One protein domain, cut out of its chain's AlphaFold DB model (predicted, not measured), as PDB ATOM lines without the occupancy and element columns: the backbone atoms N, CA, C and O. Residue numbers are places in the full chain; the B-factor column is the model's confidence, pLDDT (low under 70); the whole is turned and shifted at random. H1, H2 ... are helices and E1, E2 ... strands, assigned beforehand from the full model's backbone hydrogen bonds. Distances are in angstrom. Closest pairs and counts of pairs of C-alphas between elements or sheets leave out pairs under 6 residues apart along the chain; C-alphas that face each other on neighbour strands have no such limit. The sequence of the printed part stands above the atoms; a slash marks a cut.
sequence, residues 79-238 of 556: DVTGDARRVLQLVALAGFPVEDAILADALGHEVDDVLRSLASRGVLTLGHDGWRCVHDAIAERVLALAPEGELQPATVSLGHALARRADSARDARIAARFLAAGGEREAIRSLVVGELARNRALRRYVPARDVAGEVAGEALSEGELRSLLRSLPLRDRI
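What this domain is: This is residues 79 to 238 of the 556 residues of an uncharacterized protein of Gemmatimonadetes bacterium SCN 70-22 (UniProt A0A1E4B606). This is an elongated body of two lobes: in the first, H2, H3, H4 and the small hairpin E1 E2 gather round H1; in the second, the up-and-down bundle H5, H6 and H7 has H8 packed on H6 and H7. H5 joins the lobes through H1 and H2, H9 packs on H8, and short H10 lies at the far end. The printed part has 160 residues, with named elements in the order H1 H2 H3 E1 E2 H4 H5 H6 H7 H8 H9 H10; the class is mostly helix, and E1 and E2 are antiparallel. The whole is compact, with a radius of gyration of the C-alphas of 17.3 A, and spans 56 by 32 by 25 A.

How they stand to each other: Start at H1, residues 83 to 94, a hub that touches four helices. Its residues 86 to 90 alone touch H2, residues 100 to 107, where the closest C-alphas, Val 87 and Leu 103, are 6.7 A apart. Its residues 83 to 88 alone touch H3, residues 112 to 120, about perpendicular at 77 degrees; the closest C-alphas, Ala 84 and Val 114, are 5.6 A apart. Next find the hairpin of E1, residues 124 to 127, and E2, residues 130 to 133: N 125 and O 132 are 2.9 A apart, within hydrogen-bond range. H4, residues 136 to 144, touches residues 88 to 93 of H1 alone, with C-alphas Ala 92 and Ala 139 closest at 4.4 A. H5, residues 151 to 164, touches H2, with C-alphas Ala 106 and Ser 157 closest at 5.0 A, and H1, with C-alphas Leu 90 and Ala 154 closest at 6.3 A. H5 forms a helical hairpin with H6, residues 169 to 181, at a shallow tilt of 24 degrees; C-alphas Gly 159 and Ala 175 are closest at 4.6 A. H6 forms another with H7, residues 185 to 201, at a shallow tilt of 9 degrees; C-alphas Ala 176 and Ile 188 are closest at 5.4 A. H8, residues 208 to 216, touches H6, with C-alphas Arg 173 and Val 215 closest at 4.3 A. H9, residues 222 to 231, touches H8, with C-alphas Arg 209 and Leu 229 closest at 6.9 A. H10, residues 234 to 237, touches no helix. Every O i to N i+4 pair is within hydrogen-bond range in H1, H2, H3, H4, H5, H7, H8 and H9; in H6 it is 8 of 9, and H10 is too short for one.

Where its parts are: Find C-alpha 83 at (242.619, 218.936, 106.135); from there H1 runs 16.3 A. H5 is 20.2 A long, H6 18.5 A, and H7, the longest, 24.7 A. H10 ends at C-alpha 237, (253.095, 180.619, 122.986).

The domain as a whole: The C-alphas farthest apart, Asp 79 and Ile 238, are 56.1 A apart. The printed part has no cut and no long link. Mean pLDDT of the printed part is 80.8, and 20 residues are under 70, among them 234 to 238.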
ATOM      1  N   ASP A  79     237.716 229.232 111.161       81.88
ATOM      2  CA  ASP A  79     238.144 229.218 109.756       81.88
ATOM      3  C   ASP A  79     239.141 228.087 109.448       81.88
ATOM      4  O   ASP A  79     239.785 228.072 108.393       81.88
ATOM      5  N   VAL A  80     239.347 227.159 110.389       88.38
ATOM      6  CA  VAL A  80     240.180 225.968 110.205       88.38
ATOM      7  C   VAL A  80     239.272 224.814 109.783       88.38
ATOM      8  O   VAL A  80     238.611 224.158 110.589       88.38
ATOM      9  N   THR A  81     239.224 224.568 108.475       89.06
ATOM     10  CA  THR A  81     238.355 223.555 107.864       89.06
ATOM     11  C   THR A  81     239.134 222.503 107.081       89.06
ATOM     12  O   THR A  81     240.309 222.689 106.771       89.06
ATOM     13  N   GLY A  82     238.470 221.396 106.733       90.69
ATOM     14  CA  GLY A  82     239.051 220.345 105.892       90.69
ATOM     15  C   GLY A  82     240.307 219.729 106.513       90.69
ATOM     16  O   GLY A  82     240.323 219.415 107.702       90.69
ATOM     17  N   ASP A  83     241.362 219.576 105.717       91.12
ATOM     18  CA  ASP A  83     242.619 218.936 106.135       91.12
ATOM     19  C   ASP A  83     243.305 219.676 107.273       91.12
ATOM     20  O   ASP A  83     243.834 219.044 108.179       91.12
ATOM     21  N   ALA A  84     243.221 221.007 107.292       92.94
ATOM     22  CA  ALA A  84     243.780 221.812 108.371       92.94
ATOM     23  C   ALA A  84     243.149 221.469 109.724       92.94
ATOM     24  O   ALA A  84     243.843 221.386 110.735       92.94
ATOM     25  N   ARG A  85     241.840 221.194 109.738       93.75
ATOM     26  CA  ARG A  85     241.146 220.739 110.945       93.75
ATOM     27  C   ARG A  85     241.589 219.337 111.338       93.75
ATOM     28  O   ARG A  85     241.884 219.111 112.505       93.75
ATOM     29  N   ARG A  86     241.670 218.423 110.367       94.44
ATOM     30  CA  ARG A  86     242.049 217.026 110.608       94.44
ATOM     31  C   ARG A  86     243.485 216.901 111.124       94.44
ATOM     32  O   ARG A  86     243.710 216.207 112.106       94.44
ATOM     33  N   VAL A  87     244.439 217.628 110.539       96.00
ATOM     34  CA  VAL A  87     245.826 217.713 111.036       96.00
ATOM     35  C   VAL A  87     245.849 218.222 112.476       96.00
ATOM     36  O   VAL A  87     246.491 217.624 113.336       96.00
ATOM     37  N   LEU A  88     245.121 219.302 112.758       93.62
ATOM     38  CA  LEU A  88     245.096 219.893 114.090       93.62
ATOM     39  C   LEU A  88     244.451 218.958 115.129       93.62
ATOM     40  O   LEU A  88     244.964 218.850 116.239       93.62
ATOM     41  N   GLN A  89     243.389 218.235 114.760       92.94
ATOM     42  CA  GLN A  89     242.784 217.182 115.583       92.94
ATOM     43  C   GLN A  89     243.778 216.050 115.868       92.94
ATOM     44  O   GLN A  89     243.885 215.632 117.013       92.94
ATOM     45  N   LEU A  90     244.528 215.573 114.866       91.69
ATOM     46  CA  LEU A  90     245.528 214.511 115.047       91.69
ATOM     47  C   LEU A  90     246.646 214.938 116.007       91.69
ATOM     48  O   LEU A  90     247.004 214.181 116.907       91.69
ATOM     49  N   VAL A  91     247.163 216.161 115.860       90.25
ATOM     50  CA  VAL A  91     248.198 216.703 116.756       90.25
ATOM     51  C   VAL A  91     247.649 216.930 118.171       90.25
ATOM     52  O   VAL A  91     248.340 216.645 119.149       90.25
ATOM     53  N   ALA A  92     246.406 217.405 118.302       84.31
ATOM     54  CA  ALA A  92     245.748 217.576 119.597       84.31
ATOM     55  C   ALA A  92     245.475 216.232 120.297       84.31
ATOM     56  O   ALA A  92     245.732 216.108 121.490       84.31
ATOM     57  N   LEU A  93     245.011 215.218 119.554       82.75
ATOM     58  CA  LEU A  93     244.783 213.854 120.046       82.75
ATOM     59  C   LEU A  93     246.079 213.172 120.488       82.75
ATOM     60  O   LEU A  93     246.066 212.406 121.448       82.75
ATOM     61  N   ALA A  94     247.185 213.426 119.785       80.56
ATOM     62  CA  ALA A  94     248.472 212.844 120.133       80.56
ATOM     63  C   ALA A  94     248.937 213.300 121.522       80.56
ATOM     64  O   ALA A  94     249.387 212.479 122.318       80.56
ATOM     65  N   GLY A  95     248.845 214.602 121.820       72.31
ATOM     66  CA  GLY A  95     249.357 215.173 123.073       72.31
ATOM     67  C   GLY A  95     250.891 215.155 123.189       72.31
ATOM     68  O   GLY A  95     251.442 215.443 124.249       72.31
ATOM     69  N   PHE A  96     251.598 214.822 122.107       77.56
ATOM     70  CA  PHE A  96     253.056 214.851 121.975       77.56
ATOM     71  C   PHE A  96     253.440 215.301 120.552       77.56
ATOM     72  O   PHE A  96     252.579 215.287 119.671       77.56
ATOM     73  N   PRO A  97     254.697 215.725 120.302       80.56
ATOM     74  CA  PRO A  97     255.143 216.114 118.963       80.56
ATOM     75  C   PRO A  97     254.970 214.986 117.935       80.56
ATOM     76  O   PRO A  97     255.398 213.861 118.177       80.56
ATOM     77  N   VAL A  98     254.347 215.285 116.793       82.12
ATOM     78  CA  VAL A  98     254.051 214.306 115.735       82.12
ATOM     79  C   VAL A  98     254.826 214.644 114.468       82.12
ATOM     80  O   VAL A  98     254.734 215.757 113.953       82.12
ATOM     81  N   GLU A  99     255.573 213.680 113.940       89.62
ATOM     82  CA  GLU A  99     256.305 213.842 112.682       89.62
ATOM     83  C   GLU A  99     255.366 214.010 111.477       89.62
ATOM     84  O   GLU A  99     254.317 213.369 111.377       89.62
ATOM     85  N   ASP A 100     255.807 214.799 110.499       91.25
ATOM     86  CA  ASP A 100     255.123 215.084 109.231       91.25
ATOM     87  C   ASP A 100     254.719 213.787 108.521       91.25
ATOM     88  O   ASP A 100     253.602 213.645 108.027       91.25
ATOM     89  N   ALA A 101     255.605 212.787 108.552       91.69
ATOM     90  CA  ALA A 101     255.376 211.496 107.926       91.69
ATOM     91  C   ALA A 101     254.289 210.658 108.624       91.69
ATOM     92  O   ALA A 101     253.642 209.848 107.963       91.69
ATOM     93  N   ILE A 102     254.068 210.837 109.932       93.69
ATOM     94  CA  ILE A 102     252.954 210.199 110.656       93.69
ATOM     95  C   ILE A 102     251.641 210.892 110.283       93.69
ATOM     96  O   ILE A 102     250.641 210.221 110.042       93.69
ATOM     97  N   LEU A 103     251.640 212.226 110.195       95.12
ATOM     98  CA  LEU A 103     250.455 213.006 109.827       95.12
ATOM     99  C   LEU A 103     250.021 212.736 108.381       95.12
ATOM    100  O   LEU A 103     248.836 212.514 108.129       95.12
ATOM    101  N   ALA A 104     250.979 212.682 107.452       94.69
ATOM    102  CA  ALA A 104     250.725 212.333 106.058       94.69
ATOM    103  C   ALA A 104     250.153 210.913 105.924       94.69
ATOM    104  O   ALA A 104     249.189 210.684 105.197       94.69
ATOM    105  N   ASP A 105     250.704 209.957 106.671       95.12
ATOM    106  CA  ASP A 105     250.270 208.559 106.651       95.12
ATOM    107  C   ASP A 105     248.903 208.344 107.331       95.12
ATOM    108  O   ASP A 105     248.123 207.485 106.916       95.12
ATOM    109  N   ALA A 106     248.564 209.147 108.343       94.81
ATOM    110  CA  ALA A 106     247.244 209.134 108.976       94.81
ATOM    111  C   ALA A 106     246.144 209.710 108.064       94.81
ATOM    112  O   ALA A 106     244.994 209.274 108.141       94.81
ATOM    113  N   LEU A 107     246.484 210.680 107.205       94.62
ATOM    114  CA  LEU A 107     245.545 211.335 106.286       94.62
ATOM    115  C   LEU A 107     245.530 210.729 104.877       94.62
ATOM    116  O   LEU A 107     244.553 210.898 104.149       94.62
ATOM    117  N   GLY A 108     246.573 209.983 104.509       94.38
ATOM    118  CA  GLY A 108     246.713 209.328 103.209       94.38
ATOM    119  C   GLY A 108     247.216 210.240 102.083       94.38
ATOM    120  O   GLY A 108     247.106 209.866 100.917       94.38
ATOM    121  N   HIS A 109     247.747 211.421 102.404       93.00
ATOM    122  CA  HIS A 109     248.318 212.379 101.449       93.00
ATOM    123  C   HIS A 109     249.320 213.318 102.142       93.00
ATOM    124  O   HIS A 109     249.357 213.394 103.367       93.00
ATOM    125  N   GLU A 110     250.125 214.053 101.371       93.06
ATOM    126  CA  GLU A 110     251.072 215.043 101.909       93.06
ATOM    127  C   GLU A 110     250.356 216.204 102.624       93.06
ATOM    128  O   GLU A 110     249.217 216.550 102.297       93.06
ATOM    129  N   VAL A 111     251.021 216.791 103.626       94.38
ATOM    130  CA  VAL A 111     250.429 217.789 104.543       94.38
ATOM    131  C   VAL A 111     251.279 219.051 104.728       94.38
ATOM    132  O   VAL A 111     250.890 219.934 105.490       94.38
ATOM    133  N   ASP A 112     252.404 219.189 104.026       91.00
ATOM    134  CA  ASP A 112     253.392 220.257 104.246       91.00
ATOM    135  C   ASP A 112     252.795 221.670 104.130       91.00
ATOM    136  O   ASP A 112     253.052 222.547 104.961       91.00
ATOM    137  N   ASP A 113     251.947 221.905 103.126       88.12
ATOM    138  CA  ASP A 113     251.266 223.192 102.933       88.12
ATOM    139  C   ASP A 113     250.269 223.493 104.056       88.12
ATOM    140  O   ASP A 113     250.164 224.630 104.528       88.12
ATOM    141  N   VAL A 114     249.580 222.458 104.536       93.31
ATOM    142  CA  VAL A 114     248.623 222.554 105.641       93.31
ATOM    143  C   VAL A 114     249.353 222.876 106.944       93.31
ATOM    144  O   VAL A 114     248.947 223.788 107.668       93.31
ATOM    145  N   LEU A 115     250.465 222.191 107.217       90.25
ATOM    146  CA  LEU A 115     251.303 222.410 108.395       90.25
ATOM    147  C   LEU A 115     251.876 223.827 108.417       90.25
ATOM    148  O   LEU A 115     251.736 224.532 109.420       90.25
ATOM    149  N   ARG A 116     252.418 224.302 107.288       85.00
ATOM    150  CA  ARG A 116     252.897 225.687 107.151       85.00
ATOM    151  C   ARG A 116     251.779 226.708 107.354       85.00
ATOM    152  O   ARG A 116     251.999 227.720 108.023       85.00
ATOM    153  N   SER A 117     250.578 226.448 106.833       85.31
ATOM    154  CA  SER A 117     249.423 227.326 107.046       85.31
ATOM    155  C   SER A 117     248.960 227.354 108.507       85.31
ATOM    156  O   SER A 117     248.523 228.399 108.986       85.31
ATOM    157  N   LEU A 118     248.998 226.232 109.221       85.88
ATOM    158  CA  LEU A 118     248.631 226.171 110.640       85.88
ATOM    159  C   LEU A 118     249.706 226.820 111.528       85.88
ATOM    160  O   LEU A 118     249.383 227.483 112.518       85.88
ATOM    161  N   ALA A 119     250.976 226.698 111.142       82.25
ATOM    162  CA  ALA A 119     252.094 227.358 111.803       82.25
ATOM    163  C   ALA A 119     252.031 228.884 111.661       82.25
ATOM    164  O   ALA A 119     252.137 229.604 112.652       82.25
ATOM    165  N   SER A 120     251.776 229.394 110.450       74.62
ATOM    166  CA  SER A 120     251.642 230.839 110.205       74.62
ATOM    167  C   SER A 120     250.419 231.446 110.902       74.62
ATOM    168  O   SER A 120     250.450 232.602 111.323       74.62
ATOM    169  N   ARG A 121     249.364 230.646 111.105       74.06
ATOM    170  CA  ARG A 121     248.203 230.997 111.937       74.06
ATOM    171  C   ARG A 121     248.489 230.934 113.438       74.06
ATOM    172  O   ARG A 121     247.625 231.331 114.220       74.06
ATOM    173  N   GLY A 122     249.662 230.456 113.855       72.38
ATOM    174  CA  GLY A 122     250.088 230.376 115.250       72.38
ATOM    175  C   GLY A 122     249.288 229.379 116.086       72.38
ATOM    176  O   GLY A 122     249.081 229.632 117.272       72.38
ATOM    177  N   VAL A 123     248.790 228.299 115.470       80.94
ATOM    178  CA  VAL A 123     248.097 227.202 116.177       80.94
ATOM    179  C   VAL A 123     248.967 225.953 116.314       80.94
ATOM    180  O   VAL A 123     248.850 225.238 117.308       80.94
ATOM    181  N   LEU A 124     249.901 225.746 115.383       84.56
ATOM    182  CA  LEU A 124     250.943 224.723 115.462       84.56
ATOM    183  C   LEU A 124     252.339 225.347 115.530       84.56
ATOM    184  O   LEU A 124     252.559 226.469 115.078       84.56
ATOM    185  N   THR A 125     253.288 224.595 116.073       81.94
ATOM    186  CA  THR A 125     254.718 224.903 116.021       81.94
ATOM    187  C   THR A 125     255.523 223.631 115.780       81.94
ATOM    188  O   THR A 125     255.117 222.544 116.203       81.94
ATOM    189  N   LEU A 126     256.660 223.769 115.099       83.62
ATOM    190  CA  LEU A 126     257.597 222.682 114.843       83.62
ATOM    191  C   LEU A 126     258.648 222.645 115.959       83.62
ATOM    192  O   LEU A 126     259.395 223.605 116.153       83.62
ATOM    193  N   GLY A 127     258.684 221.544 116.706       67.94
ATOM    194  CA  GLY A 127     259.743 221.235 117.665       67.94
ATOM    195  C   GLY A 127     260.803 220.301 117.076       67.94
ATOM    196  O   GLY A 127     260.735 219.916 115.914       67.94
ATOM    197  N   HIS A 128     261.775 219.902 117.903       52.62
ATOM    198  CA  HIS A 128     262.835 218.966 117.499       52.62
ATOM    199  C   HIS A 128     262.333 217.564 117.106       52.62
ATOM    200  O   HIS A 128     262.938 216.941 116.242       52.62
ATOM    201  N   ASP A 129     261.218 217.119 117.694       67.94
ATOM    202  CA  ASP A 129     260.638 215.784 117.495       67.94
ATOM    203  C   ASP A 129     259.338 215.812 116.661       67.94
ATOM    204  O   ASP A 129     258.612 214.824 116.606       67.94
ATOM    205  N   GLY A 130     258.999 216.954 116.046       78.88
ATOM    206  CA  GLY A 130     257.815 217.098 115.190       78.88
ATOM    207  C   GLY A 130     256.856 218.220 115.592       78.88
ATOM    208  O   GLY A 130     257.183 219.119 116.375       78.88
ATOM    209  N   TRP A 131     255.657 218.183 115.016       85.06
ATOM    210  CA  TRP A 131     254.624 219.205 115.154       85.06
ATOM    211  C   TRP A 131     253.820 219.049 116.438       85.06
ATOM    212  O   TRP A 131     253.350 217.962 116.766       85.06
ATOM    213  N   ARG A 132     253.604 220.160 117.141       85.81
ATOM    214  CA  ARG A 132     252.749 220.231 118.332       85.81
ATOM    215  C   ARG A 132     251.856 221.465 118.294       85.81
ATOM    216  O   ARG A 132     252.172 222.443 117.613       85.81
ATOM    217  N   CYS A 133     250.766 221.444 119.059       80.06
ATOM    218  CA  CYS A 133     250.016 222.667 119.335       80.06
ATOM    219  C   CYS A 133     250.931 223.680 120.033       80.06
ATOM    220  O   CYS A 133     251.763 223.306 120.860       80.06
ATOM    221  N   VAL A 134     250.788 224.967 119.701       71.44
ATOM    222  CA  VAL A 134     251.583 226.036 120.342       71.44
ATOM    223  C   VAL A 134     251.338 226.076 121.854       71.44
ATOM    224  O   VAL A 134     252.239 226.421 122.613       71.44
ATOM    225  N   HIS A 135     250.125 225.718 122.283       65.88
ATOM    226  CA  HIS A 135     249.727 225.666 123.684       65.88
ATOM    227  C   HIS A 135     248.630 224.613 123.893       65.88
ATOM    228  O   HIS A 135     247.767 224.448 123.029       65.88
ATOM    229  N   ASP A 136     248.608 223.976 125.064       64.75
ATOM    230  CA  ASP A 136     247.632 222.937 125.429       64.75
ATOM    231  C   ASP A 136     246.172 223.417 125.349       64.75
ATOM    232  O   ASP A 136     245.327 222.703 124.823       64.75
ATOM    233  N   ALA A 137     245.884 224.675 125.710       68.19
ATOM    234  CA  ALA A 137     244.562 225.286 125.548       68.19
ATOM    235  C   ALA A 137     244.039 225.261 124.095       68.19
ATOM    236  O   ALA A 137     242.831 225.228 123.866       68.19
ATOM    237  N   ILE A 138     244.931 225.262 123.092       76.06
ATOM    238  CA  ILE A 138     244.534 225.084 121.688       76.06
ATOM    239  C   ILE A 138     244.123 223.632 121.451       76.06
ATOM    240  O   ILE A 138     243.072 223.407 120.861       76.06
ATOM    241  N   ALA A 139     244.907 222.663 121.931       77.75
ATOM    242  CA  ALA A 139     244.583 221.243 121.800       77.75
ATOM    243  C   ALA A 139     243.242 220.914 122.477       77.75
ATOM    244  O   ALA A 139     242.362 220.334 121.845       77.75
ATOM    245  N   GLU A 140     243.039 221.372 123.712       72.88
ATOM    246  CA  GLU A 140     241.784 221.205 124.451       72.88
ATOM    247  C   GLU A 140     240.595 221.801 123.695       72.88
ATOM    248  O   GLU A 140     239.568 221.140 123.523       72.88
ATOM    249  N   ARG A 141     240.734 223.030 123.178       81.44
ATOM    250  CA  ARG A 141     239.651 223.677 122.430       81.44
ATOM    251  C   ARG A 141     239.361 222.970 121.107       81.44
ATOM    252  O   ARG A 141     238.197 222.867 120.732       81.44
ATOM    253  N   VAL A 142     240.382 222.460 120.418       86.06
ATOM    254  CA  VAL A 142     240.228 221.665 119.186       86.06
ATOM    255  C   VAL A 142     239.436 220.391 119.457       86.06
ATOM    256  O   VAL A 142     238.519 220.083 118.699       86.06
ATOM    257  N   LEU A 143     239.756 219.677 120.538       83.38
ATOM    258  CA  LEU A 143     239.042 218.462 120.929       83.38
ATOM    259  C   LEU A 143     237.602 218.771 121.360       83.38
ATOM    260  O   LEU A 143     236.685 218.061 120.962       83.38
ATOM    261  N   ALA A 144     237.385 219.859 122.106       82.38
ATOM    262  CA  ALA A 144     236.057 220.280 122.555       82.38
ATOM    263  C   ALA A 144     235.137 220.752 121.414       82.38
ATOM    264  O   ALA A 144     233.919 220.634 121.518       82.38
ATOM    265  N   LEU A 145     235.704 221.314 120.341       83.88
ATOM    266  CA  LEU A 145     234.965 221.771 119.157       83.88
ATOM    267  C   LEU A 145     234.849 220.701 118.064       83.88
ATOM    268  O   LEU A 145     234.226 220.955 117.030       83.88
ATOM    269  N   ALA A 146     235.468 219.534 118.247       84.88
ATOM    270  CA  ALA A 146     235.403 218.471 117.261       84.88
ATOM    271  C   ALA A 146     233.960 217.942 117.149       84.88
ATOM    272  O   ALA A 146     233.354 217.611 118.169       84.88
ATOM    273  N   PRO A 147     233.400 217.839 115.929       83.88
ATOM    274  CA  PRO A 147     232.078 217.263 115.727       83.88
ATOM    275  C   PRO A 147     231.972 215.848 116.300       83.88
ATOM    276  O   PRO A 147     232.922 215.055 116.235       83.88
ATOM    277  N   GLU A 148     230.792 215.514 116.826       79.25
ATOM    278  CA  GLU A 148     230.501 214.159 117.290       79.25
ATOM    279  C   GLU A 148     230.774 213.145 116.169       79.25
ATOM    280  O   GLU A 148     230.317 213.295 115.036       79.25
ATOM    281  N   GLY A 149     231.552 212.110 116.487       79.75
ATOM    282  CA  GLY A 149     231.923 211.061 115.539       79.75
ATOM    283  C   GLY A 149     233.182 211.324 114.703       79.75
ATOM    284  O   GLY A 149     233.626 210.393 114.036       79.75
ATOM    285  N   GLU A 150     233.814 212.506 114.753       84.62
ATOM    286  CA  GLU A 150     235.082 212.754 114.029       84.62
ATOM    287  C   GLU A 150     236.328 212.280 114.800       84.62
ATOM    288  O   GLU A 150     237.294 211.804 114.197       84.62
ATOM    289  N   LEU A 151     236.317 212.362 116.137       84.94
ATOM    290  CA  LEU A 151     237.496 212.047 116.956       84.94
ATOM    291  C   LEU A 151     237.867 210.562 116.937       84.94
ATOM    292  O   LEU A 151     239.051 210.227 116.938       84.94
ATOM    293  N   GLN A 152     236.882 209.665 116.910       84.69
ATOM    294  CA  GLN A 152     237.142 208.225 116.937       84.69
ATOM    295  C   GLN A 152     237.839 207.737 115.649       84.69
ATOM    296  O   GLN A 152     238.894 207.111 115.771       84.69
ATOM    297  N   PRO A 153     237.370 208.070 114.428       85.81
ATOM    298  CA  PRO A 153     238.116 207.795 113.199       85.81
ATOM    299  C   PRO A 153     239.516 208.420 113.186       85.81
ATOM    300  O   PRO A 153     240.471 207.755 112.796       85.81
ATOM    301  N   ALA A 154     239.669 209.664 113.656       86.75
ATOM    302  CA  ALA A 154     240.978 210.320 113.725       86.75
ATOM    303  C   ALA A 154     241.946 209.589 114.675       86.75
ATOM    304  O   ALA A 154     243.110 209.375 114.338       86.75
ATOM    305  N   THR A 155     241.445 209.135 115.827       84.94
ATOM    306  CA  THR A 155     242.189 208.332 116.812       84.94
ATOM    307  C   THR A 155     242.666 207.014 116.197       84.94
ATOM    308  O   THR A 155     243.833 206.649 116.336       84.94
ATOM    309  N   VAL A 156     241.788 206.325 115.462       87.06
ATOM    310  CA  VAL A 156     242.105 205.074 114.752       87.06
ATOM    311  C   VAL A 156     243.176 205.303 113.684       87.06
ATOM    312  O   VAL A 156     244.183 204.591 113.659       87.06
ATOM    313  N   SER A 157     243.002 206.319 112.833       92.88
ATOM    314  CA  SER A 157     243.965 206.667 111.782       92.88
ATOM    315  C   SER A 157     245.345 206.997 112.345       92.88
ATOM    316  O   SER A 157     246.349 206.490 111.839       92.88
ATOM    317  N   LEU A 158     245.404 207.780 113.429       90.62
ATOM    318  CA  LEU A 158     246.651 208.082 114.132       90.62
ATOM    319  C   LEU A 158     247.307 206.808 114.674       90.62
ATOM    320  O   LEU A 158     248.502 206.591 114.476       90.62
ATOM    321  N   GLY A 159     246.521 205.931 115.307       86.94
ATOM    322  CA  GLY A 159     246.995 204.648 115.823       86.94
ATOM    323  C   GLY A 159     247.604 203.756 114.742       86.94
ATOM    324  O   GLY A 159     248.668 203.176 114.954       86.94
ATOM    325  N   HIS A 160     246.988 203.686 113.560       93.94
ATOM    326  CA  HIS A 160     247.534 202.931 112.430       93.94
ATOM    327  C   HIS A 160     248.818 203.539 111.861       93.94
ATOM    328  O   HIS A 160     249.745 202.788 111.549       93.94
ATOM    329  N   ALA A 161     248.892 204.866 111.744       94.81
ATOM    330  CA  ALA A 161     250.095 205.541 111.259       94.81
ATOM    331  C   ALA A 161     251.280 205.337 112.215       94.81
ATOM    332  O   ALA A 161     252.376 204.955 111.797       94.81
ATOM    333  N   LEU A 162     251.035 205.474 113.521       88.25
ATOM    334  CA  LEU A 162     252.017 205.164 114.562       88.25
ATOM    335  C   LEU A 162     252.434 203.689 114.524       88.25
ATOM    336  O   LEU A 162     253.617 203.379 114.629       88.25
ATOM    337  N   ALA A 163     251.486 202.768 114.324       90.38
ATOM    338  CA  ALA A 163     251.772 201.337 114.271       90.38
ATOM    339  C   ALA A 163     252.702 200.954 113.111       90.38
ATOM    340  O   ALA A 163     253.573 200.101 113.284       90.38
ATOM    341  N   ARG A 164     252.540 201.577 111.934       91.75
ATOM    342  CA  ARG A 164     253.381 201.306 110.754       91.75
ATOM    343  C   ARG A 164     254.827 201.760 110.926       91.75
ATOM    344  O   ARG A 164     255.712 201.170 110.312       91.75
ATOM    345  N   ARG A 165     255.057 202.779 111.755       85.44
ATOM    346  CA  ARG A 165     256.381 203.363 112.025       85.44
ATOM    347  C   ARG A 165     256.933 202.977 113.398       85.44
ATOM    348  O   ARG A 165     257.925 203.536 113.846       85.44
ATOM    349  N   ALA A 166     256.277 202.050 114.093       81.50
ATOM    350  CA  ALA A 166     256.693 201.642 115.420       81.50
ATOM    351  C   ALA A 166     257.984 200.821 115.343       81.50
ATOM    352  O   ALA A 166     257.936 199.647 114.973       81.50
ATOM    353  N   ASP A 167     259.108 201.397 115.765       78.12
ATOM    354  CA  ASP A 167     260.424 200.742 115.733       78.12
ATOM    355  C   ASP A 167     260.832 200.140 117.082       78.12
ATOM    356  O   ASP A 167     261.717 199.281 117.155       78.12
ATOM    357  N   SER A 168     260.136 200.520 118.151       72.31
ATOM    358  CA  SER A 168     260.343 200.001 119.500       72.31
ATOM    359  C   SER A 168     259.053 199.476 120.141       72.31
ATOM    360  O   SER A 168     257.936 199.777 119.711       72.31
ATOM    361  N   ALA A 169     259.193 198.724 121.238       62.53
ATOM    362  CA  ALA A 169     258.061 198.320 122.077       62.53
ATOM    363  C   ALA A 169     257.318 199.529 122.682       62.53
ATOM    364  O   ALA A 169     256.117 199.459 122.948       62.53
ATOM    365  N   ARG A 170     258.011 200.664 122.875       65.19
ATOM    366  CA  ARG A 170     257.393 201.926 123.303       65.19
ATOM    367  C   ARG A 170     256.469 202.473 122.221       65.19
ATOM    368  O   ARG A 170     255.322 202.769 122.535       65.19
ATOM    369  N   ASP A 171     256.935 202.561 120.983       72.81
ATOM    370  CA  ASP A 171     256.137 203.107 119.875       72.81
ATOM    371  C   ASP A 171     254.937 202.203 119.590       72.81
ATOM    372  O   ASP A 171     253.814 202.679 119.430       72.81
ATOM    373  N   ALA A 172     255.146 200.883 119.660       74.62
ATOM    374  CA  ALA A 172     254.077 199.895 119.559       74.62
ATOM    375  C   ALA A 172     253.029 200.066 120.671       74.62
ATOM    376  O   ALA A 172     251.835 199.957 120.410       74.62
ATOM    377  N   ARG A 173     253.449 200.373 121.904       76.81
ATOM    378  CA  ARG A 173     252.532 200.646 123.019       76.81
ATOM    379  C   ARG A 173     251.755 201.946 122.842       76.81
ATOM    380  O   ARG A 173     250.564 201.979 123.140       76.81
ATOM    381  N   ILE A 174     252.401 203.008 122.358       74.06
ATOM    382  CA  ILE A 174     251.719 204.273 122.055       74.06
ATOM    383  C   ILE A 174     250.660 204.023 120.976       74.06
ATOM    384  O   ILE A 174     249.493 204.332 121.198       74.06
ATOM    385  N   ALA A 175     251.024 203.361 119.874       78.38
ATOM    386  CA  ALA A 175     250.084 202.983 118.821       78.38
ATOM    387  C   ALA A 175     248.924 202.118 119.349       78.38
ATOM    388  O   ALA A 175     247.762 202.378 119.035       78.38
ATOM    389  N   ALA A 176     249.213 201.130 120.205       76.00
ATOM    390  CA  ALA A 176     248.205 200.242 120.782       76.00
ATOM    391  C   ALA A 176     247.154 200.982 121.625       76.00
ATOM    392  O   ALA A 176     245.996 200.572 121.621       76.00
ATOM    393  N   ARG A 177     247.517 202.080 122.305       79.25
ATOM    394  CA  ARG A 177     246.560 202.913 123.056       79.25
ATOM    395  C   ARG A 177     245.526 203.566 122.136       79.25
ATOM    396  O   ARG A 177     244.331 203.458 122.398       79.25
ATOM    397  N   PHE A 178     245.975 204.179 121.041       79.88
ATOM    398  CA  PHE A 178     245.087 204.802 120.052       79.88
ATOM    399  C   PHE A 178     244.213 203.760 119.342       79.88
ATOM    400  O   PHE A 178     243.004 203.933 119.214       79.88
ATOM    401  N   LEU A 179     244.801 202.622 118.962       83.31
ATOM    402  CA  LEU A 179     244.062 201.510 118.362       83.31
ATOM    403  C   LEU A 179     243.009 200.933 119.321       83.31
ATOM    404  O   LEU A 179     241.902 200.615 118.893       83.31
ATOM    405  N   ALA A 180     243.306 200.833 120.620       78.44
ATOM    406  CA  ALA A 180     242.359 200.322 121.610       78.44
ATOM    407  C   ALA A 180     241.179 201.272 121.835       78.44
ATOM    408  O   ALA A 180     240.040 200.811 121.859       78.44
ATOM    409  N   ALA A 181     241.435 202.583 121.916       75.75
ATOM    410  CA  ALA A 181     240.380 203.596 121.951       75.75
ATOM    411  C   ALA A 181     239.474 203.532 120.703       75.75
ATOM    412  O   ALA A 181     238.278 203.802 120.777       75.75
ATOM    413  N   GLY A 182     240.038 203.106 119.571       74.12
ATOM    414  CA  GLY A 182     239.333 202.839 118.321       74.12
ATOM    415  C   GLY A 182     238.635 201.478 118.204       74.12
ATOM    416  O   GLY A 182     237.850 201.284 117.281       74.12
ATOM    417  N   GLY A 183     238.895 200.529 119.109       80.31
ATOM    418  CA  GLY A 183     238.394 199.151 119.014       80.31
ATOM    419  C   GLY A 183     239.168 198.232 118.050       80.31
ATOM    420  O   GLY A 183     238.722 197.115 117.777       80.31
ATOM    421  N   GLU A 184     240.346 198.642 117.573       86.12
ATOM    422  CA  GLU A 184     241.159 197.962 116.551       86.12
ATOM    423  C   GLU A 184     241.985 196.786 117.107       86.12
ATOM    424  O   GLU A 184     243.221 196.793 117.176       86.12
ATOM    425  N   ARG A 185     241.292 195.721 117.520       86.50
ATOM    426  CA  ARG A 185     241.909 194.557 118.187       86.50
ATOM    427  C   ARG A 185     242.904 193.787 117.315       86.50
ATOM    428  O   ARG A 185     243.910 193.299 117.833       86.50
ATOM    429  N   GLU A 186     242.644 193.663 116.014       88.88
ATOM    430  CA  GLU A 186     243.544 192.928 115.113       88.88
ATOM    431  C   GLU A 186     244.852 193.696 114.887       88.88
ATOM    432  O   GLU A 186     245.925 193.097 114.896       88.88
ATOM    433  N   ALA A 187     244.794 195.026 114.800       90.19
ATOM    434  CA  ALA A 187     245.986 195.860 114.681       90.19
ATOM    435  C   ALA A 187     246.881 195.764 115.933       90.19
ATOM    436  O   ALA A 187     248.101 195.618 115.820       90.19
ATOM    437  N   ILE A 188     246.282 195.741 117.131       87.44
ATOM    438  CA  ILE A 188     247.016 195.514 118.390       87.44
ATOM    439  C   ILE A 188     247.676 194.129 118.393       87.44
ATOM    440  O   ILE A 188     248.832 193.979 118.800       87.44
ATOM    441  N   ARG A 189     246.977 193.101 117.900       88.44
ATOM    442  CA  ARG A 189     247.548 191.756 117.746       88.44
ATOM    443  C   ARG A 189     248.747 191.763 116.796       88.44
ATOM    444  O   ARG A 189     249.768 191.156 117.127       88.44
ATOM    445  N   SER A 190     248.662 192.458 115.660       90.19
ATOM    446  CA  SER A 190     249.782 192.603 114.722       90.19
ATOM    447  C   SER A 190     251.000 193.264 115.371       90.19
ATOM    448  O   SER A 190     252.115 192.784 115.166       90.19
ATOM    449  N   LEU A 191     250.803 194.286 116.211       87.81
ATOM    450  CA  LEU A 191     251.885 194.933 116.966       87.81
ATOM    451  C   LEU A 191     252.585 193.963 117.929       87.81
ATOM    452  O   LEU A 191     253.813 193.867 117.926       87.81
ATOM    453  N   VAL A 192     251.821 193.181 118.698       86.69
ATOM    454  CA  VAL A 192     252.381 192.166 119.613       86.69
ATOM    455  C   VAL A 192     253.161 191.095 118.844       86.69
ATOM    456  O   VAL A 192     254.254 190.700 119.253       86.69
ATOM    457  N   VAL A 193     252.630 190.624 117.712       86.31
ATOM    458  CA  VAL A 193     253.312 189.635 116.861       86.31
ATOM    459  C   VAL A 193     254.599 190.209 116.259       86.31
ATOM    460  O   VAL A 193     255.619 189.513 116.237       86.31
ATOM    461  N   GLY A 194     254.579 191.466 115.811       85.50
ATOM    462  CA  GLY A 194     255.757 192.175 115.311       85.50
ATOM    463  C   GLY A 194     256.857 192.278 116.368       85.50
ATOM    464  O   GLY A 194     258.008 191.929 116.102       85.50
ATOM    465  N   GLU A 195     256.498 192.636 117.600       81.88
ATOM    466  CA  GLU A 195     257.451 192.742 118.711       81.88
ATOM    467  C   GLU A 195     258.031 191.379 119.125       81.88
ATOM    468  O   GLU A 195     259.224 191.244 119.415       81.88
ATOM    469  N   LEU A 196     257.223 190.317 119.074       81.38
ATOM    470  CA  LEU A 196     257.707 188.947 119.270       81.38
ATOM    471  C   LEU A 196     258.697 188.521 118.179       81.38
ATOM    472  O   LEU A 196     259.681 187.833 118.468       81.38
ATOM    473  N   ALA A 197     258.455 188.917 116.929       81.50
ATOM    474  CA  ALA A 197     259.371 188.662 115.825       81.50
ATOM    475  C   ALA A 197     260.688 189.442 115.987       81.50
ATOM    476  O   ALA A 197     261.760 188.852 115.822       81.50
ATOM    477  N   ARG A 198     260.626 190.716 116.400       79.62
ATOM    478  CA  ARG A 198     261.810 191.542 116.701       79.62
ATOM    479  C   ARG A 198     262.671 190.949 117.809       79.62
ATOM    480  O   ARG A 198     263.872 190.755 117.615       79.62
ATOM    481  N   ASN A 199     262.067 190.567 118.934       74.38
ATOM    482  CA  ASN A 199     262.799 189.949 120.042       74.38
ATOM    483  C   ASN A 199     263.550 188.681 119.604       74.38
ATOM    484  O   ASN A 199     264.705 188.473 119.983       74.38
ATOM    485  N   ARG A 200     262.957 187.871 118.717       73.12
ATOM    486  CA  ARG A 200     263.641 186.702 118.136       73.12
ATOM    487  C   ARG A 200     264.809 187.072 117.243       73.12
ATOM    488  O   ARG A 200     265.848 186.419 117.346       73.12
ATOM    489  N   ALA A 201     264.649 188.077 116.385       71.81
ATOM    490  CA  ALA A 201     265.725 188.555 115.520       71.81
ATOM    491  C   ALA A 201     266.935 189.016 116.352       71.81
ATOM    492  O   ALA A 201     268.074 188.681 116.032       71.81
ATOM    493  N   LEU A 202     266.676 189.664 117.490       72.56
ATOM    494  CA  LEU A 202     267.689 190.109 118.452       72.56
ATOM    495  C   LEU A 202     268.185 189.008 119.408       72.56
ATOM    496  O   LEU A 202     268.974 189.289 120.308       72.56
ATOM    497  N   ARG A 203     267.728 187.756 119.248       67.69
ATOM    498  CA  ARG A 203     268.010 186.619 120.149       67.69
ATOM    499  C   ARG A 203     267.661 186.894 121.620       67.69
ATOM    500  O   ARG A 203     268.190 186.234 122.515       67.69
ATOM    501  N   ARG A 204     266.744 187.830 121.872       65.44
ATOM    502  CA  ARG A 204     266.184 188.117 123.192       65.44
ATOM    503  C   ARG A 204     265.027 187.172 123.450       65.44
ATOM    504  O   ARG A 204     264.135 186.993 122.621       65.44
ATOM    505  N   TYR A 205     265.061 186.535 124.610       64.75
ATOM    506  CA  TYR A 205     264.030 185.598 125.003       64.75
ATOM    507  C   TYR A 205     263.112 186.247 126.036       64.75
ATOM    508  O   TYR A 205     263.428 186.270 127.222       64.75
ATOM    509  N   VAL A 206     261.976 186.762 125.564       67.06
ATOM    510  CA  VAL A 206     260.934 187.369 126.399       67.06
ATOM    511  C   VAL A 206     259.650 186.543 126.244       67.06
ATOM    512  O   VAL A 206     259.252 186.252 125.110       67.06
ATOM    513  N   PRO A 207     259.011 186.090 127.339       70.19
ATOM    514  CA  PRO A 207     257.734 185.383 127.269       70.19
ATOM    515  C   PRO A 207     256.650 186.211 126.567       70.19
ATOM    516  O   PRO A 207     256.534 187.413 126.782       70.19
ATOM    517  N   ALA A 208     255.788 185.563 125.774       73.56
ATOM    518  CA  ALA A 208     254.757 186.273 125.012       73.56
ATOM    519  C   ALA A 208     253.743 187.033 125.873       73.56
ATOM    520  O   ALA A 208     253.218 188.051 125.436       73.56
ATOM    521  N   ARG A 209     253.499 186.568 127.105       75.25
ATOM    522  CA  ARG A 209     252.689 187.296 128.088       75.25
ATOM    523  C   ARG A 209     253.308 188.643 128.443       75.25
ATOM    524  O   ARG A 209     252.573 189.616 128.545       75.25
ATOM    525  N   ASP A 210     254.624 188.684 128.603       73.00
ATOM    526  CA  ASP A 210     255.339 189.881 129.035       73.00
ATOM    527  C   ASP A 210     255.422 190.880 127.878       73.00
ATOM    528  O   ASP A 210     255.118 192.049 128.072       73.00
ATOM    529  N   VAL A 211     255.671 190.404 126.649       75.00
ATOM    530  CA  VAL A 211     255.607 191.245 125.436       75.00
ATOM    531  C   VAL A 211     254.200 191.808 125.217       75.00
ATOM    532  O   VAL A 211     254.037 192.996 124.955       75.00
ATOM    533  N   ALA A 212     253.160 190.980 125.346       73.38
ATOM    534  CA  ALA A 212     251.782 191.445 125.206       73.38
ATOM    535  C   ALA A 212     251.388 192.421 126.327       73.38
ATOM    536  O   ALA A 212     250.667 193.381 126.069       73.38
ATOM    537  N   GLY A 213     251.865 192.197 127.555       68.81
ATOM    538  CA  GLY A 213     251.672 193.113 128.677       68.81
ATOM    539  C   GLY A 213     252.379 194.451 128.465       68.81
ATOM    540  O   GLY A 213     251.790 195.494 128.728       68.81
ATOM    541  N   GLU A 214     253.595 194.439 127.926       72.31
ATOM    542  CA  GLU A 214     254.353 195.655 127.622       72.31
ATOM    543  C   GLU A 214     253.720 196.472 126.487       72.31
ATOM    544  O   GLU A 214     253.633 197.694 126.590       72.31
ATOM    545  N   VAL A 215     253.264 195.816 125.417       71.56
ATOM    546  CA  VAL A 215     252.685 196.497 124.246       71.56
ATOM    547  C   VAL A 215     251.233 196.912 124.492       71.56
ATOM    548  O   VAL A 215     250.846 198.016 124.131       71.56
ATOM    549  N   ALA A 216     250.415 196.051 125.097       74.88
ATOM    550  CA  ALA A 216     248.962 196.224 125.131       74.88
ATOM    551  C   ALA A 216     248.348 196.190 126.540       74.88
ATOM    552  O   ALA A 216     247.141 196.363 126.670       74.88
ATOM    553  N   GLY A 217     249.135 195.978 127.600       70.06
ATOM    554  CA  GLY A 217     248.608 195.765 128.955       70.06
ATOM    555  C   GLY A 217     247.887 196.971 129.561       70.06
ATOM    556  O   GLY A 217     246.950 196.785 130.326       70.06
ATOM    557  N   GLU A 218     248.282 198.194 129.201       69.88
ATOM    558  CA  GLU A 218     247.562 199.416 129.600       69.88
ATOM    559  C   GLU A 218     246.363 199.722 128.687       69.88
ATOM    560  O   GLU A 218     245.493 200.500 129.060       69.88
ATOM    561  N   ALA A 219     246.333 199.137 127.488       66.19
ATOM    562  CA  ALA A 219     245.336 199.413 126.457       66.19
ATOM    563  C   ALA A 219     244.177 198.397 126.458       66.19
ATOM    564  O   ALA A 219     243.101 198.688 125.945       66.19
ATOM    565  N   LEU A 220     244.386 197.203 127.019       73.69
ATOM    566  CA  LEU A 220     243.426 196.101 127.042       73.69
ATOM    567  C   LEU A 220     243.131 195.653 128.475       73.69
ATOM    568  O   LEU A 220     244.028 195.575 129.312       73.69
ATOM    569  N   SER A 221     241.889 195.246 128.741       74.25
ATOM    570  CA  SER A 221     241.548 194.580 130.003       74.25
ATOM    571  C   SER A 221     242.246 193.216 130.139       74.25
ATOM    572  O   SER A 221     242.617 192.572 129.153       74.25
ATOM    573  N   GLU A 222     242.366 192.688 131.362       74.38
ATOM    574  CA  GLU A 222     242.989 191.375 131.599       74.38
ATOM    575  C   GLU A 222     242.256 190.223 130.870       74.38
ATOM    576  O   GLU A 222     242.855 189.208 130.492       74.38
ATOM    577  N   GLY A 223     240.944 190.354 130.651       72.12
ATOM    578  CA  GLY A 223     240.163 189.414 129.839       72.12
ATOM    579  C   GLY A 223     240.553 189.456 128.360       72.12
ATOM    580  O   GLY A 223     240.779 188.410 127.744       72.12
ATOM    581  N   GLU A 224     240.697 190.658 127.806       76.31
ATOM    582  CA  GLU A 224     241.082 190.884 126.410       76.31
ATOM    583  C   GLU A 224     242.531 190.485 126.144       76.31
ATOM    584  O   GLU A 224     242.802 189.807 125.153       76.31
ATOM    585  N   LEU A 225     243.446 190.787 127.067       74.38
ATOM    586  CA  LEU A 225     244.843 190.367 126.978       74.38
ATOM    587  C   LEU A 225     244.969 188.834 126.963       74.38
ATOM    588  O   LEU A 225     245.723 188.267 126.170       74.38
ATOM    589  N   ARG A 226     244.184 188.129 127.790       76.44
ATOM    590  CA  ARG A 226     244.123 186.656 127.767       76.44
ATOM    591  C   ARG A 226     243.558 186.123 126.451       76.44
ATOM    592  O   ARG A 226     244.052 185.108 125.956       76.44
ATOM    593  N   SER A 227     242.543 186.778 125.890       78.75
ATOM    594  CA  SER A 227     241.990 186.431 124.576       78.75
ATOM    595  C   SER A 227     243.033 186.605 123.466       78.75
ATOM    596  O   SER A 227     243.277 185.678 122.689       78.75
ATOM    597  N   LEU A 228     243.752 187.733 123.469       81.69
ATOM    598  CA  LEU A 228     244.840 188.020 122.535       81.69
ATOM    599  C   LEU A 228     245.938 186.956 122.623       81.69
ATOM    600  O   LEU A 228     246.307 186.379 121.602       81.69
ATOM    601  N   LEU A 229     246.395 186.602 123.828       79.50
ATOM    602  CA  LEU A 229     247.408 185.557 124.025       79.50
ATOM    603  C   LEU A 229     246.963 184.179 123.516       79.50
ATOM    604  O   LEU A 229     247.788 183.404 123.026       79.50
ATOM    605  N   ARG A 230     245.665 183.856 123.601       81.31
ATOM    606  CA  ARG A 230     245.112 182.614 123.034       81.31
ATOM    607  C   ARG A 230     245.098 182.633 121.507       81.31
ATOM    608  O   ARG A 230     245.280 181.569 120.915       81.31
ATOM    609  N   SER A 231     244.931 183.810 120.902       83.38
ATOM    610  CA  SER A 231     244.933 184.015 119.447       83.38
ATOM    611  C   SER A 231     246.330 183.969 118.807       83.38
ATOM    612  O   SER A 231     246.445 183.921 117.579       83.38
ATOM    613  N   LEU A 232     247.404 184.002 119.608       78.12
ATOM    614  CA  LEU A 232     248.774 183.937 119.098       78.12
ATOM    615  C   LEU A 232     249.117 182.527 118.571       78.12
ATOM    616  O   LEU A 232     248.689 181.526 119.159       78.12
ATOM    617  N   PRO A 233     249.939 182.418 117.508       73.31
ATOM    618  CA  PRO A 233     250.442 181.138 117.015       73.31
ATOM    619  C   PRO A 233     251.103 180.287 118.113       73.31
ATOM    620  O   PRO A 233     251.818 180.797 118.974       73.31
ATOM    621  N   LEU A 234     250.943 178.957 118.059       67.44
ATOM    622  CA  LEU A 234     251.501 178.027 119.062       67.44
ATOM    623  C   LEU A 234     253.020 178.175 119.249       67.44
ATOM    624  O   LEU A 234     253.514 178.124 120.373       67.44
ATOM    625  N   ARG A 235     253.753 178.430 118.158       67.19
ATOM    626  CA  ARG A 235     255.203 178.696 118.183       67.19
ATOM    627  C   ARG A 235     255.579 179.941 118.999       67.19
ATOM    628  O   ARG A 235     256.694 180.019 119.500       67.19
ATOM    629  N   ASP A 236     254.652 180.890 119.122       65.06
ATOM    630  CA  ASP A 236     254.821 182.133 119.869       65.06
ATOM    631  C   ASP A 236     254.410 181.965 121.340       65.06
ATOM    632  O   ASP A 236     254.886 182.697 122.201       65.06
ATOM    633  N   ARG A 237     253.583 180.954 121.639       61.00
ATOM    634  CA  ARG A 237     253.095 180.619 122.986       61.00
ATOM    635  C   ARG A 237     254.018 179.674 123.764       61.00
ATOM    636  O   ARG A 237     254.014 179.707 124.992       61.00
ATOM    637  N   ILE A 238     254.767 178.803 123.081       58.59
ATOM    638  CA  ILE A 238     255.560 177.745 123.724       58.59
ATOM    639  C   ILE A 238     256.957 178.260 124.071       58.59
ATOM    640  O   ILE A 238     257.777 178.562 123.203       58.59
TER     641      ILE A 238